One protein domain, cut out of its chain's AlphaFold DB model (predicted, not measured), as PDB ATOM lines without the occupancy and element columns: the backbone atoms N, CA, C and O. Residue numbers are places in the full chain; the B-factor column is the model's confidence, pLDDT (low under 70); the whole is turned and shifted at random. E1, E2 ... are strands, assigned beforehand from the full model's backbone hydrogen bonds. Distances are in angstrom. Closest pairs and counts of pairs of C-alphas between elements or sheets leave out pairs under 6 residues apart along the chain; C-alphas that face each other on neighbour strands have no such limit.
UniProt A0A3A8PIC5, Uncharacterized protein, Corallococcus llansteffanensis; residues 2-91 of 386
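AT A GLANCE: This is residues 2 to 91 of the 386 residues of an uncharacterized protein of Corallococcus llansteffanensis (UniProt A0A3A8PIC5). One strongly twisted sheet of five strands, E1 to E5, is partly covered on one face by the small hairpin E6 and E7: an uneven sandwich, two sheets face to face. E2 bends sharply, pairing with E1 by its first part and with E3 by its second. The printed part has 90 residues with seven named strands and no named helix, class all strand; the larger sheet, in order E1 - E2 - E3 - E4 - E5, is an antiparallel meander, each strand the antiparallel neighbour of the one before. It is compact, with a radius of gyration of the C-alphas of 13.2 A, and spans 43 by 28 by 19 A.

HOW THE PARTS SIT: Start at E1, residues 5 to 9, an edge strand in a hairpin with E2, residues 18 to 31; N 7 and O 21 are 2.8 A apart, within hydrogen-bond range. E2 bends by 133 degrees at residue 24, and its residues 24 to 31 pair with E3, residues 36 to 42, with N 29 and O 38 at 2.8 A. Next, E3 forms a hairpin with E4, residues 47 to 54, with N 39 and O 51 at 3.0 A. E4 forms one with the other edge strand, E5, residues 65 to 72, with N 50 and O 69 at 2.9 A. The second sheet is the hairpin of E6, residues 77 to 81, and E7, residues 84 to 89, with N 79 and O 86 at 2.8 A. The closest C-alphas of E2 and E6 are those of Leu 29 and Ser 80, 6.4 A apart.

IN THESE COORDINATES: Find C-alpha 5 at (222.257, 372.575, 212.845), where E1 begins. E3 runs 19.8 A, E4 22.6 A and E5 19.4 A from first to last C-alpha. E7 ends at C-alpha 89, (203.561, 369.135, 221.365).

THE WHOLE: The C-alphas farthest apart, those of Ser 15 and Pro 91, are 44.3 A apart. The printed part has no cut and no long link. Residue 2 alone is under pLDDT 70.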
ATOM      1  N   GLY A   2     215.099 365.670 213.098       57.62
ATOM      2  CA  GLY A   2     215.881 366.798 212.585       57.62
ATOM      3  C   GLY A   2     217.294 366.773 213.158       57.62
ATOM      4  O   GLY A   2     217.446 366.797 214.377       57.62
ATOM      5  N   GLY A   3     218.307 366.700 212.295       75.06
ATOM      6  CA  GLY A   3     219.707 366.804 212.708       75.06
ATOM      7  C   GLY A   3     220.009 368.130 213.414       75.06
ATOM      8  O   GLY A   3     219.286 369.115 213.246       75.06
ATOM      9  N   VAL A   4     221.082 368.134 214.205       84.00
ATOM     10  CA  VAL A   4     221.657 369.343 214.814       84.00
ATOM     11  C   VAL A   4     222.131 370.273 213.707       84.00
ATOM     12  O   VAL A   4     222.808 369.825 212.782       84.00
ATOM     13  N   ARG A   5     221.795 371.559 213.795       87.31
ATOM     14  CA  ARG A   5     222.257 372.575 212.845       87.31
ATOM     15  C   ARG A   5     222.854 373.760 213.588       87.31
ATOM     16  O   ARG A   5     222.395 374.117 214.673       87.31
ATOM     17  N   THR A   6     223.853 374.381 212.968       89.38
ATOM     18  CA  THR A   6     224.306 375.713 213.373       89.38
ATOM     19  C   THR A   6     223.499 376.749 212.599       89.38
ATOM     20  O   THR A   6     223.291 376.601 211.396       89.38
ATOM     21  N   LEU A   7     223.020 377.772 213.299       91.50
ATOM     22  CA  LEU A   7     222.350 378.928 212.721       91.50
ATOM     23  C   LEU A   7     223.279 380.132 212.812       91.50
ATOM     24  O   LEU A   7     223.749 380.479 213.897       91.50
ATOM     25  N   TRP A   8     223.487 380.783 211.676       92.00
ATOM     26  CA  TRP A   8     224.218 382.038 211.575       92.00
ATOM     27  C   TRP A   8     223.281 383.158 211.142       92.00
ATOM     28  O   TRP A   8     222.332 382.934 210.391       92.00
ATOM     29  N   PHE A   9     223.572 384.367 211.601       89.69
ATOM     30  CA  PHE A   9     222.903 385.588 211.191       89.69
ATOM     31  C   PHE A   9     223.903 386.519 210.515       89.69
ATOM     32  O   PHE A   9     225.035 386.672 210.967       89.69
ATOM     33  N   TRP A  10     223.474 387.159 209.436       87.75
ATOM     34  CA  TRP A  10     224.244 388.183 208.750       87.75
ATOM     35  C   TRP A  10     223.294 389.239 208.197       87.75
ATOM     36  O   TRP A  10     222.221 388.908 207.691       87.75
ATOM     37  N   ARG A  11     223.713 390.504 208.243       83.75
ATOM     38  CA  ARG A  11     223.053 391.602 207.530       83.75
ATOM     39  C   ARG A  11     224.090 392.493 206.840       83.75
ATOM     40  O   ARG A  11     225.239 392.545 207.289       83.75
ATOM     41  N   PRO A  12     223.700 393.224 205.780       80.12
ATOM     42  CA  PRO A  12     224.564 394.222 205.164       80.12
ATOM     43  C   PRO A  12     225.142 395.192 206.201       80.12
ATOM     44  O   PRO A  12     224.426 395.669 207.080       80.12
ATOM     45  N   GLY A  13     226.442 395.464 206.094       81.50
ATOM     46  CA  GLY A  13     227.182 396.319 207.025       81.50
ATOM     47  C   GLY A  13     227.886 395.582 208.169       81.50
ATOM     48  O   GLY A  13     228.748 396.185 208.796       81.50
ATOM     49  N   MET A  14     227.588 394.298 208.413       81.94
ATOM     50  CA  MET A  14     228.355 393.486 209.369       81.94
ATOM     51  C   MET A  14     229.684 393.024 208.773       81.94
ATOM     52  O   MET A  14     229.753 392.674 207.589       81.94
ATOM     53  N   SER A  15     230.718 392.942 209.614       85.12
ATOM     54  CA  SER A  15     232.039 392.425 209.227       85.12
ATOM     55  C   SER A  15     232.037 390.929 208.866       85.12
ATOM     56  O   SER A  15     232.889 390.477 208.101       85.12
ATOM     57  N   GLY A  16     231.050 390.164 209.344       83.94
ATOM     58  CA  GLY A  16     230.876 388.745 209.044       83.94
ATOM     59  C   GLY A  16     229.560 388.195 209.587       83.94
ATOM     60  O   GLY A  16     228.784 388.912 210.219       83.94
ATOM     61  N   ALA A  17     229.280 386.925 209.292       87.50
ATOM     62  CA  ALA A  17     228.146 386.230 209.890       87.50
ATOM     63  C   ALA A  17     228.455 385.891 211.354       87.50
ATOM     64  O   ALA A  17     229.564 385.473 211.681       87.50
ATOM     65  N   VAL A  18     227.460 386.036 212.222       91.56
ATOM     66  CA  VAL A  18     227.564 385.769 213.657       91.56
ATOM     67  C   VAL A  18     226.769 384.520 213.982       91.56
ATOM     68  O   VAL A  18     225.643 384.343 213.515       91.56
ATOM     69  N   THR A  19     227.349 383.629 214.778       93.44
ATOM     70  CA  THR A  19     226.637 382.433 215.222       93.44
ATOM     71  C   THR A  19     225.526 382.810 216.195       93.44
ATOM     72  O   THR A  19     225.773 383.434 217.223       93.44
ATOM     73  N   VAL A  20     224.302 382.388 215.880       95.06
ATOM     74  CA  VAL A  20     223.129 382.529 216.749       95.06
ATOM     75  C   VAL A  20     223.037 381.338 217.700       95.06
ATOM     76  O   VAL A  20     222.839 381.516 218.894       95.06
ATOM     77  N   SER A  21     223.187 380.116 217.181       94.94
ATOM     78  CA  SER A  21     223.158 378.887 217.979       94.94
ATOM     79  C   SER A  21     223.827 377.727 217.244       94.94
ATOM     80  O   SER A  21     223.773 377.649 216.019       94.94
ATOM     81  N   HIS A  22     224.410 376.794 217.999       93.19
ATOM     82  CA  HIS A  22     224.938 375.517 217.503       93.19
ATOM     83  C   HIS A  22     223.979 374.333 217.710       93.19
ATOM     84  O   HIS A  22     224.313 373.202 217.369       93.19
ATOM     85  N   GLN A  23     222.813 374.564 218.321       93.50
ATOM     86  CA  GLN A  23     221.915 373.507 218.797       93.50
ATOM     87  C   GLN A  23     220.529 373.557 218.160       93.50
ATOM     88  O   GLN A  23     219.586 372.954 218.674       93.50
ATOM     89  N   VAL A  24     220.404 374.213 217.008       93.38
ATOM     90  CA  VAL A  24     219.121 374.351 216.324       93.38
ATOM     91  C   VAL A  24     218.580 372.983 215.909       93.38
ATOM     92  O   VAL A  24     219.316 372.103 215.445       93.38
ATOM     93  N   ARG A  25     217.273 372.803 216.097       90.81
ATOM     94  CA  ARG A  25     216.480 371.642 215.688       90.81
ATOM     95  C   ARG A  25     215.225 372.114 214.956       90.81
ATOM     96  O   ARG A  25     214.634 373.132 215.302       90.81
ATOM     97  N   GLY A  26     214.778 371.320 213.987       86.75
ATOM     98  CA  GLY A  26     213.513 371.564 213.294       86.75
ATOM     99  C   GLY A  26     213.535 372.807 212.401       86.75
ATOM    100  O   GLY A  26     214.514 373.054 211.692       86.75
ATOM    101  N   ALA A  27     212.419 373.536 212.388       86.69
ATOM    102  CA  ALA A  27     212.242 374.729 211.569       86.69
ATOM    103  C   ALA A  27     212.927 375.957 212.193       86.69
ATOM    104  O   ALA A  27     212.904 376.145 213.409       86.69
ATOM    105  N   VAL A  28     213.478 376.812 211.331       92.38
ATOM    106  CA  VAL A  28     213.896 378.174 211.676       92.38
ATOM    107  C   VAL A  28     212.857 379.120 211.091       92.38
ATOM    108  O   VAL A  28     212.632 379.135 209.881       92.38
ATOM    109  N   LEU A  29     212.190 379.868 211.958       93.06
ATOM    110  CA  LEU A  29     211.159 380.829 211.594       93.06
ATOM    111  C   LEU A  29     211.782 382.218 211.598       93.06
ATOM    112  O   LEU A  29     212.290 382.651 212.623       93.06
ATOM    113  N   PHE A  30     211.751 382.908 210.467       90.56
ATOM    114  CA  PHE A  30     212.284 384.258 210.326       90.56
ATOM    115  C   PHE A  30     211.185 385.177 209.801       90.56
ATOM    116  O   PHE A  30     210.518 384.833 208.824       90.56
ATOM    117  N   ASP A  31     211.013 386.326 210.447       88.56
ATOM    118  CA  ASP A  31     210.138 387.395 209.978       88.56
ATOM    119  C   ASP A  31     210.964 388.685 209.832       88.56
ATOM    120  O   ASP A  31     211.367 389.277 210.840       88.56
ATOM    121  N   PRO A  32     211.258 389.127 208.594       82.94
ATOM    122  CA  PRO A  32     212.035 390.339 208.366       82.94
ATOM    123  C   PRO A  32     211.264 391.611 208.730       82.94
ATOM    124  O   PRO A  32     211.878 392.585 209.156       82.94
ATOM    125  N   ALA A  33     209.934 391.618 208.586       85.75
ATOM    126  CA  ALA A  33     209.118 392.790 208.888       85.75
ATOM    127  C   ALA A  33     209.048 393.038 210.401       85.75
ATOM    128  O   ALA A  33     209.059 394.181 210.849       85.75
ATOM    129  N   LEU A  34     209.031 391.960 211.187       88.75
ATOM    130  CA  LEU A  34     209.022 391.999 212.651       88.75
ATOM    131  C   LEU A  34     210.411 391.831 213.280       88.75
ATOM    132  O   LEU A  34     210.519 391.812 214.508       88.75
ATOM    133  N   SER A  35     211.451 391.722 212.448       92.44
ATOM    134  CA  SER A  35     212.861 391.625 212.837       92.44
ATOM    135  C   SER A  35     213.132 390.546 213.893       92.44
ATOM    136  O   SER A  35     213.759 390.790 214.919       92.44
ATOM    137  N   TYR A  36     212.665 389.315 213.680       95.06
ATOM    138  CA  TYR A  36     213.002 388.223 214.597       95.06
ATOM    139  C   TYR A  36     213.318 386.914 213.882       95.06
ATOM    140  O   TYR A  36     212.830 386.636 212.787       95.06
ATOM    141  N   VAL A  37     214.115 386.085 214.555       96.00
ATOM    142  CA  VAL A  37     214.307 384.670 214.239       96.00
ATOM    143  C   VAL A  37     213.936 383.821 215.452       96.00
ATOM    144  O   VAL A  37     214.308 384.144 216.578       96.00
ATOM    145  N   ALA A  38     213.189 382.742 215.236       97.44
ATOM    146  CA  ALA A  38     212.755 381.813 216.266       97.44
ATOM    147  C   ALA A  38     213.021 380.364 215.852       97.44
ATOM    148  O   ALA A  38     212.873 379.997 214.685       97.44
ATOM    149  N   PHE A  39     213.431 379.538 216.805       97.25
ATOM    150  CA  PHE A  39     213.801 378.149 216.557       97.25
ATOM    151  C   PHE A  39     213.734 377.322 217.842       97.25
ATOM    152  O   PHE A  39     213.579 377.862 218.939       97.25
ATOM    153  N   LEU A  40     213.852 376.003 217.698       97.06
ATOM    154  CA  LEU A  40     213.941 375.081 218.825       97.06
ATOM    155  C   LEU A  40     215.394 374.685 219.083       97.06
ATOM    156  O   LEU A  40     216.134 374.363 218.152       97.06
ATOM    157  N   GLU A  41     215.775 374.647 220.352       96.25
ATOM    158  CA  GLU A  41     216.947 373.914 220.834       96.25
ATOM    159  C   GLU A  41     216.498 372.735 221.689       96.25
ATOM    160  O   GLU A  41     215.372 372.714 222.190       96.25
ATOM    161  N   ARG A  42     217.385 371.759 221.873       93.12
ATOM    162  CA  ARG A  42     217.182 370.673 222.830       93.12
ATOM    163  C   ARG A  42     218.472 370.389 223.582       93.12
ATOM    164  O   ARG A  42     219.525 370.307 222.947       93.12
ATOM    165  N   ASP A  43     218.387 370.267 224.902       92.06
ATOM    166  CA  ASP A  43     219.532 369.905 225.739       92.06
ATOM    167  C   ASP A  43     219.727 368.381 225.838       92.06
ATOM    168  O   ASP A  43     219.055 367.590 225.169       92.06
ATOM    169  N   ALA A  44     220.692 367.963 226.659       90.06
ATOM    170  CA  ALA A  44     220.990 366.552 226.893       90.06
ATOM    171  C   ALA A  44     219.916 365.839 227.738       90.06
ATOM    172  O   ALA A  44     219.889 364.611 227.779       90.06
ATOM    173  N   GLN A  45     219.042 366.594 228.404       92.12
ATOM    174  CA  GLN A  45     217.961 366.129 229.271       92.12
ATOM    175  C   GLN A  45     216.612 366.075 228.536       92.12
ATOM    176  O   GLN A  45     215.565 365.912 229.165       92.12
ATOM    177  N   ASP A  46     216.635 366.183 227.206       91.00
ATOM    178  CA  ASP A  46     215.453 366.159 226.344       91.00
ATOM    179  C   ASP A  46     214.491 367.344 226.569       91.00
ATOM    180  O   ASP A  46     213.321 367.288 226.183       91.00
ATOM    181  N   VAL A  47     214.970 368.444 227.162       95.69
ATOM    182  CA  VAL A  47     214.203 369.686 227.312       95.69
ATOM    183  C   VAL A  47     214.281 370.469 226.013       95.69
ATOM    184  O   VAL A  47     215.368 370.769 225.520       95.69
ATOM    185  N   ALA A  48     213.129 370.812 225.445       95.81
ATOM    186  CA  ALA A  48     213.041 371.694 224.295       95.81
ATOM    187  C   ALA A  48     212.923 373.157 224.736       95.81
ATOM    188  O   ALA A  48     212.072 373.500 225.555       95.81
ATOM    189  N   PHE A  49     213.725 374.030 224.135       97.62
ATOM    190  CA  PHE A  49     213.714 375.469 224.387       97.62
ATOM    191  C   PHE A  49     213.225 376.185 223.137       97.62
ATOM    192  O   PHE A  49     213.807 376.017 222.064       97.62
ATOM    193  N   VAL A  50     212.199 377.023 223.272       98.12
ATOM    194  CA  VAL A  50     211.875 378.003 222.234       98.12
ATOM    195  C   VAL A  50     212.848 379.158 222.395       98.12
ATOM    196  O   VAL A  50     212.836 379.837 223.420       98.12
ATOM    197  N   ARG A  51     213.702 379.376 221.398       98.00
ATOM    198  CA  ARG A  51     214.636 380.501 221.356       98.00
ATOM    199  C   ARG A  51     214.134 381.552 220.387       98.00
ATOM    200  O   ARG A  51     213.662 381.213 219.303       98.00
ATOM    201  N   VAL A  52     214.270 382.817 220.772       97.75
ATOM    202  CA  VAL A  52     213.931 383.967 219.926       97.75
ATOM    203  C   VAL A  52     215.079 384.969 219.971       97.75
ATOM    204  O   VAL A  52     215.475 385.396 221.052       97.75
ATOM    205  N   ALA A  53     215.600 385.356 218.811       96.62
ATOM    206  CA  ALA A  53     216.539 386.465 218.657       96.62
ATOM    207  C   ALA A  53     215.863 387.612 217.904       96.62
ATOM    208  O   ALA A  53     215.225 387.397 216.870       96.62
ATOM    209  N   ARG A  54     216.043 388.831 218.409       94.69
ATOM    210  CA  ARG A  54     215.672 390.078 217.733       94.69
ATOM    211  C   ARG A  54     216.803 390.471 216.791       94.69
ATOM    212  O   ARG A  54     217.931 390.676 217.233       94.69
ATOM    213  N   THR A  55     216.549 390.509 215.489       91.88
ATOM    214  CA  THR A  55     217.620 390.701 214.497       91.88
ATOM    215  C   THR A  55     218.154 392.130 214.490       91.88
ATOM    216  O   THR A  55     219.300 392.369 214.102       91.88
ATOM    217  N   GLU A  56     217.368 393.088 214.976       90.75
ATOM    218  CA  GLU A  56     217.780 394.464 215.211       90.75
ATOM    219  C   GLU A  56     218.778 394.588 216.371       90.75
ATOM    220  O   GLU A  56     219.666 395.438 216.303       90.75
ATOM    221  N   THR A  57     218.707 393.708 217.380       91.88
ATOM    222  CA  THR A  57     219.610 393.724 218.547       91.88
ATOM    223  C   THR A  57     220.886 392.909 218.340       91.88
ATOM    224  O   THR A  57     221.806 392.988 219.158       91.88
ATOM    225  N   CYS A  58     220.979 392.154 217.244       92.69
ATOM    226  CA  CYS A  58     222.210 391.488 216.843       92.69
ATOM    227  C   CYS A  58     223.329 392.502 216.545       92.69
ATOM    228  O   CYS A  58     223.129 393.526 215.883       92.69
ATOM    229  N   THR A  59     224.533 392.165 216.999       92.19
ATOM    230  CA  THR A  59     225.786 392.903 216.780       92.19
ATOM    231  C   THR A  59     226.795 392.015 216.056       92.19
ATOM    232  O   THR A  59     226.567 390.814 215.936       92.19
ATOM    233  N   ASP A  60     227.934 392.572 215.631       88.44
ATOM    234  CA  ASP A  60     229.046 391.805 215.039       88.44
ATOM    235  C   ASP A  60     229.650 390.761 215.996       88.44
ATOM    236  O   ASP A  60     230.339 389.847 215.552       88.44
ATOM    237  N   ALA A  61     229.392 390.873 217.301       89.69
ATOM    238  CA  ALA A  61     229.911 389.946 218.302       89.69
ATOM    239  C   ALA A  61     228.906 388.850 218.689       89.69
ATOM    240  O   ALA A  61     229.306 387.718 218.949       89.69
ATOM    241  N   ALA A  62     227.614 389.180 218.777       92.00
ATOM    242  CA  ALA A  62     226.595 388.262 219.286       92.00
ATOM    243  C   ALA A  62     225.170 388.641 218.860       92.00
ATOM    244  O   ALA A  62     224.857 389.813 218.633       92.00
ATOM    245  N   CYS A  63     224.290 387.637 218.867       95.06
ATOM    246  CA  CYS A  63     222.838 387.781 218.781       95.06
ATOM    247  C   CYS A  63     222.196 387.350 220.112       95.06
ATOM    248  O   CYS A  63     222.159 386.151 220.394       95.06
ATOM    249  N   PRO A  64     221.701 388.286 220.943       95.31
ATOM    250  CA  PRO A  64     221.038 387.946 222.200       95.31
ATOM    251  C   PRO A  64     219.815 387.042 221.984       95.31
ATOM    252  O   PRO A  64     218.979 387.317 221.122       95.31
ATOM    253  N   LEU A  65     219.699 385.985 222.794       96.81
ATOM    254  CA  LEU A  65     218.591 385.029 222.748       96.81
ATOM    255  C   LEU A  65     217.678 385.172 223.967       96.81
ATOM    256  O   LEU A  65     218.126 385.069 225.107       96.81
ATOM    257  N   ALA A  66     216.382 385.324 223.715       97.38
ATOM    258  CA  ALA A  66     215.326 385.135 224.698       97.38
ATOM    259  C   ALA A  66     214.861 383.672 224.714       97.38
ATOM    260  O   ALA A  66     215.014 382.932 223.739       97.38
ATOM    261  N   THR A  67     214.294 383.235 225.838       98.06
ATOM    262  CA  THR A  67     213.755 381.874 226.016       98.06
ATOM    263  C   THR A  67     212.366 381.949 226.625       98.06
ATOM    264  O   THR A  67     212.223 381.743 227.829       98.06
ATOM    265  N   PRO A  68     211.349 382.302 225.821       97.88
ATOM    266  CA  PRO A  68     209.986 382.459 226.314       97.88
ATOM    267  C   PRO A  68     209.411 381.172 226.916       97.88
ATOM    268  O   PRO A  68     208.628 381.243 227.854       97.88
ATOM    269  N   LEU A  69     209.784 379.997 226.394       98.12
ATOM    270  CA  LEU A  69     209.175 378.730 226.790       98.12
ATOM    271  C   LEU A  69     210.185 377.581 226.804       98.12
ATOM    272  O   LEU A  69     211.043 377.474 225.924       98.12
ATOM    273  N   GLN A  70     210.026 376.704 227.793       97.44
ATOM    274  CA  GLN A  70     210.724 375.429 227.921       97.44
ATOM    275  C   GLN A  70     209.682 374.320 228.064       97.44
ATOM    276  O   GLN A  70     208.739 374.460 228.843       97.44
ATOM    277  N   VAL A  71     209.844 373.231 227.320       95.94
ATOM    278  CA  VAL A  71     208.935 372.080 227.350       95.94
ATOM    279  C   VAL A  71     209.748 370.818 227.588       95.94
ATOM    280  O   VAL A  71     210.713 370.544 226.878       95.94
ATOM    281  N   GLN A  72     209.361 370.048 228.602       94.75
ATOM    282  CA  GLN A  72     210.018 368.790 228.932       94.75
ATOM    283  C   GLN A  72     209.546 367.673 227.995       94.75
ATOM    284  O   GLN A  72     208.361 367.334 227.988       94.75
ATOM    285  N   GLY A  73     210.483 367.041 227.285       88.94
ATOM    286  CA  GLY A  73     210.212 365.874 226.450       88.94
ATOM    287  C   GLY A  73     209.471 366.188 225.146       88.94
ATOM    288  O   GLY A  73     209.524 367.299 224.613       88.94
ATOM    289  N   GLY A  74     208.815 365.166 224.590       90.25
ATOM    290  CA  GLY A  74     207.924 365.306 223.436       90.25
ATOM    291  C   GLY A  74     208.624 365.581 222.102       90.25
ATOM    292  O   GLY A  74     209.847 365.455 221.965       90.25
ATOM    293  N   LYS A  75     207.830 365.942 221.090       92.50
ATOM    294  CA  LYS A  75     208.281 366.287 219.729       92.50
ATOM    295  C   LYS A  75     207.646 367.616 219.308       92.50
ATOM    296  O   LYS A  75     206.811 367.627 218.401       92.50
ATOM    297  N   PRO A  76     208.037 368.728 219.951       95.00
ATOM    298  CA  PRO A  76     207.408 370.006 219.705       95.00
ATOM    299  C   PRO A  76     207.642 370.488 218.272       95.00
ATOM    300  O   PRO A  76     208.731 370.332 217.708       95.00
ATOM    301  N   VAL A  77     206.620 371.117 217.704       94.12
ATOM    302  CA  VAL A  77     206.627 371.746 216.387       94.12
ATOM    303  C   VAL A  77     206.338 373.230 216.567       94.12
ATOM    304  O   VAL A  77     205.363 373.617 217.208       94.12
ATOM    305  N   LEU A  78     207.204 374.067 216.000       95.94
ATOM    306  CA  LEU A  78     207.082 375.519 216.062       95.94
ATOM    307  C   LEU A  78     206.540 376.056 214.731       95.94
ATOM    308  O   LEU A  78     207.078 375.744 213.668       95.94
ATOM    309  N   SER A  79     205.501 376.885 214.800       94.62
ATOM    310  CA  SER A  79     204.873 377.558 213.658       94.62
ATOM    311  C   SER A  79     204.851 379.074 213.850       94.62
ATOM    312  O   SER A  79     204.707 379.562 214.969       94.62
ATOM    313  N   SER A  80     204.984 379.822 212.751       93.31
ATOM    314  CA  SER A  80     204.909 381.289 212.754       93.31
ATOM    315  C   SER A  80     203.507 381.764 212.384       93.31
ATOM    316  O   SER A  80     202.932 381.255 211.421       93.31
ATOM    317  N   GLY A  81     203.011 382.759 213.115       92.75
ATOM    318  CA  GLY A  81     201.845 383.573 212.794       92.75
ATOM    319  C   GLY A  81     202.190 385.055 212.957       92.75
ATOM    320  O   GLY A  81     201.626 385.748 213.800       92.75
ATOM    321  N   GLY A  82     203.189 385.553 212.229       91.62
ATOM    322  CA  GLY A  82     203.649 386.937 212.351       91.62
ATOM    323  C   GLY A  82     204.170 387.241 213.758       91.62
ATOM    324  O   GLY A  82     205.153 386.666 214.203       91.62
ATOM    325  N   LYS A  83     203.513 388.136 214.504       94.44
ATOM    326  CA  LYS A  83     203.983 388.513 215.854       94.44
ATOM    327  C   LYS A  83     203.780 387.427 216.915       94.44
ATOM    328  O   LYS A  83     204.279 387.584 218.027       94.44
ATOM    329  N   THR A  84     203.060 386.361 216.578       97.25
ATOM    330  CA  THR A  84     202.756 385.251 217.478       97.25
ATOM    331  C   THR A  84     203.398 383.973 216.953       97.25
ATOM    332  O   THR A  84     203.271 383.646 215.774       97.25
ATOM    333  N   LEU A  85     204.049 383.209 217.825       97.69
ATOM    334  CA  LEU A  85     204.447 381.833 217.534       97.69
ATOM    335  C   LEU A  85     203.428 380.872 218.140       97.69
ATOM    336  O   LEU A  85     202.917 381.113 219.232       97.69
ATOM    337  N   LEU A  86     203.188 379.761 217.453       97.81
ATOM    338  CA  LEU A  86     202.467 378.619 217.997       97.81
ATOM    339  C   LEU A  86     203.452 377.470 218.200       97.81
ATOM    340  O   LEU A  86     204.067 377.004 217.238       97.81
ATOM    341  N   LEU A  87     203.585 377.007 219.439       97.69
ATOM    342  CA  LEU A  87     204.254 375.752 219.761       97.69
ATOM    343  C   LEU A  87     203.191 374.677 219.984       97.69
ATOM    344  O   LEU A  87     202.295 374.877 220.798       97.69
ATOM    345  N   SER A  88     203.305 373.536 219.309       96.25
ATOM    346  CA  SER A  88     202.479 372.356 219.571       96.25
ATOM    347  C   SER A  88     203.346 371.163 219.957       96.25
ATOM    348  O   SER A  88     204.370 370.917 219.330       96.25
ATOM    349  N   ASP A  89     202.949 370.413 220.983       95.06
ATOM    350  CA  ASP A  89     203.561 369.135 221.365       95.06
ATOM    351  C   ASP A  89     202.454 368.094 221.550       95.06
ATOM    352  O   ASP A  89     201.838 367.967 222.614       95.06
ATOM    353  N   GLY A  90     202.126 367.417 220.447       90.75
ATOM    354  CA  GLY A  90     200.937 366.572 220.350       90.75
ATOM    355  C   GLY A  90     199.662 367.367 220.682       90.75
ATOM    356  O   GLY A  90     199.377 368.345 219.990       90.75
ATOM    357  N   PRO A  91     198.893 366.975 221.715       91.31
ATOM    358  CA  PRO A  91     197.674 367.671 222.125       91.31
ATOM    359  C   PRO A  91     197.918 368.961 222.921       91.31
ATOM    360  O   PRO A  91     196.962 369.661 223.232       91.31
TER     361      PRO A  91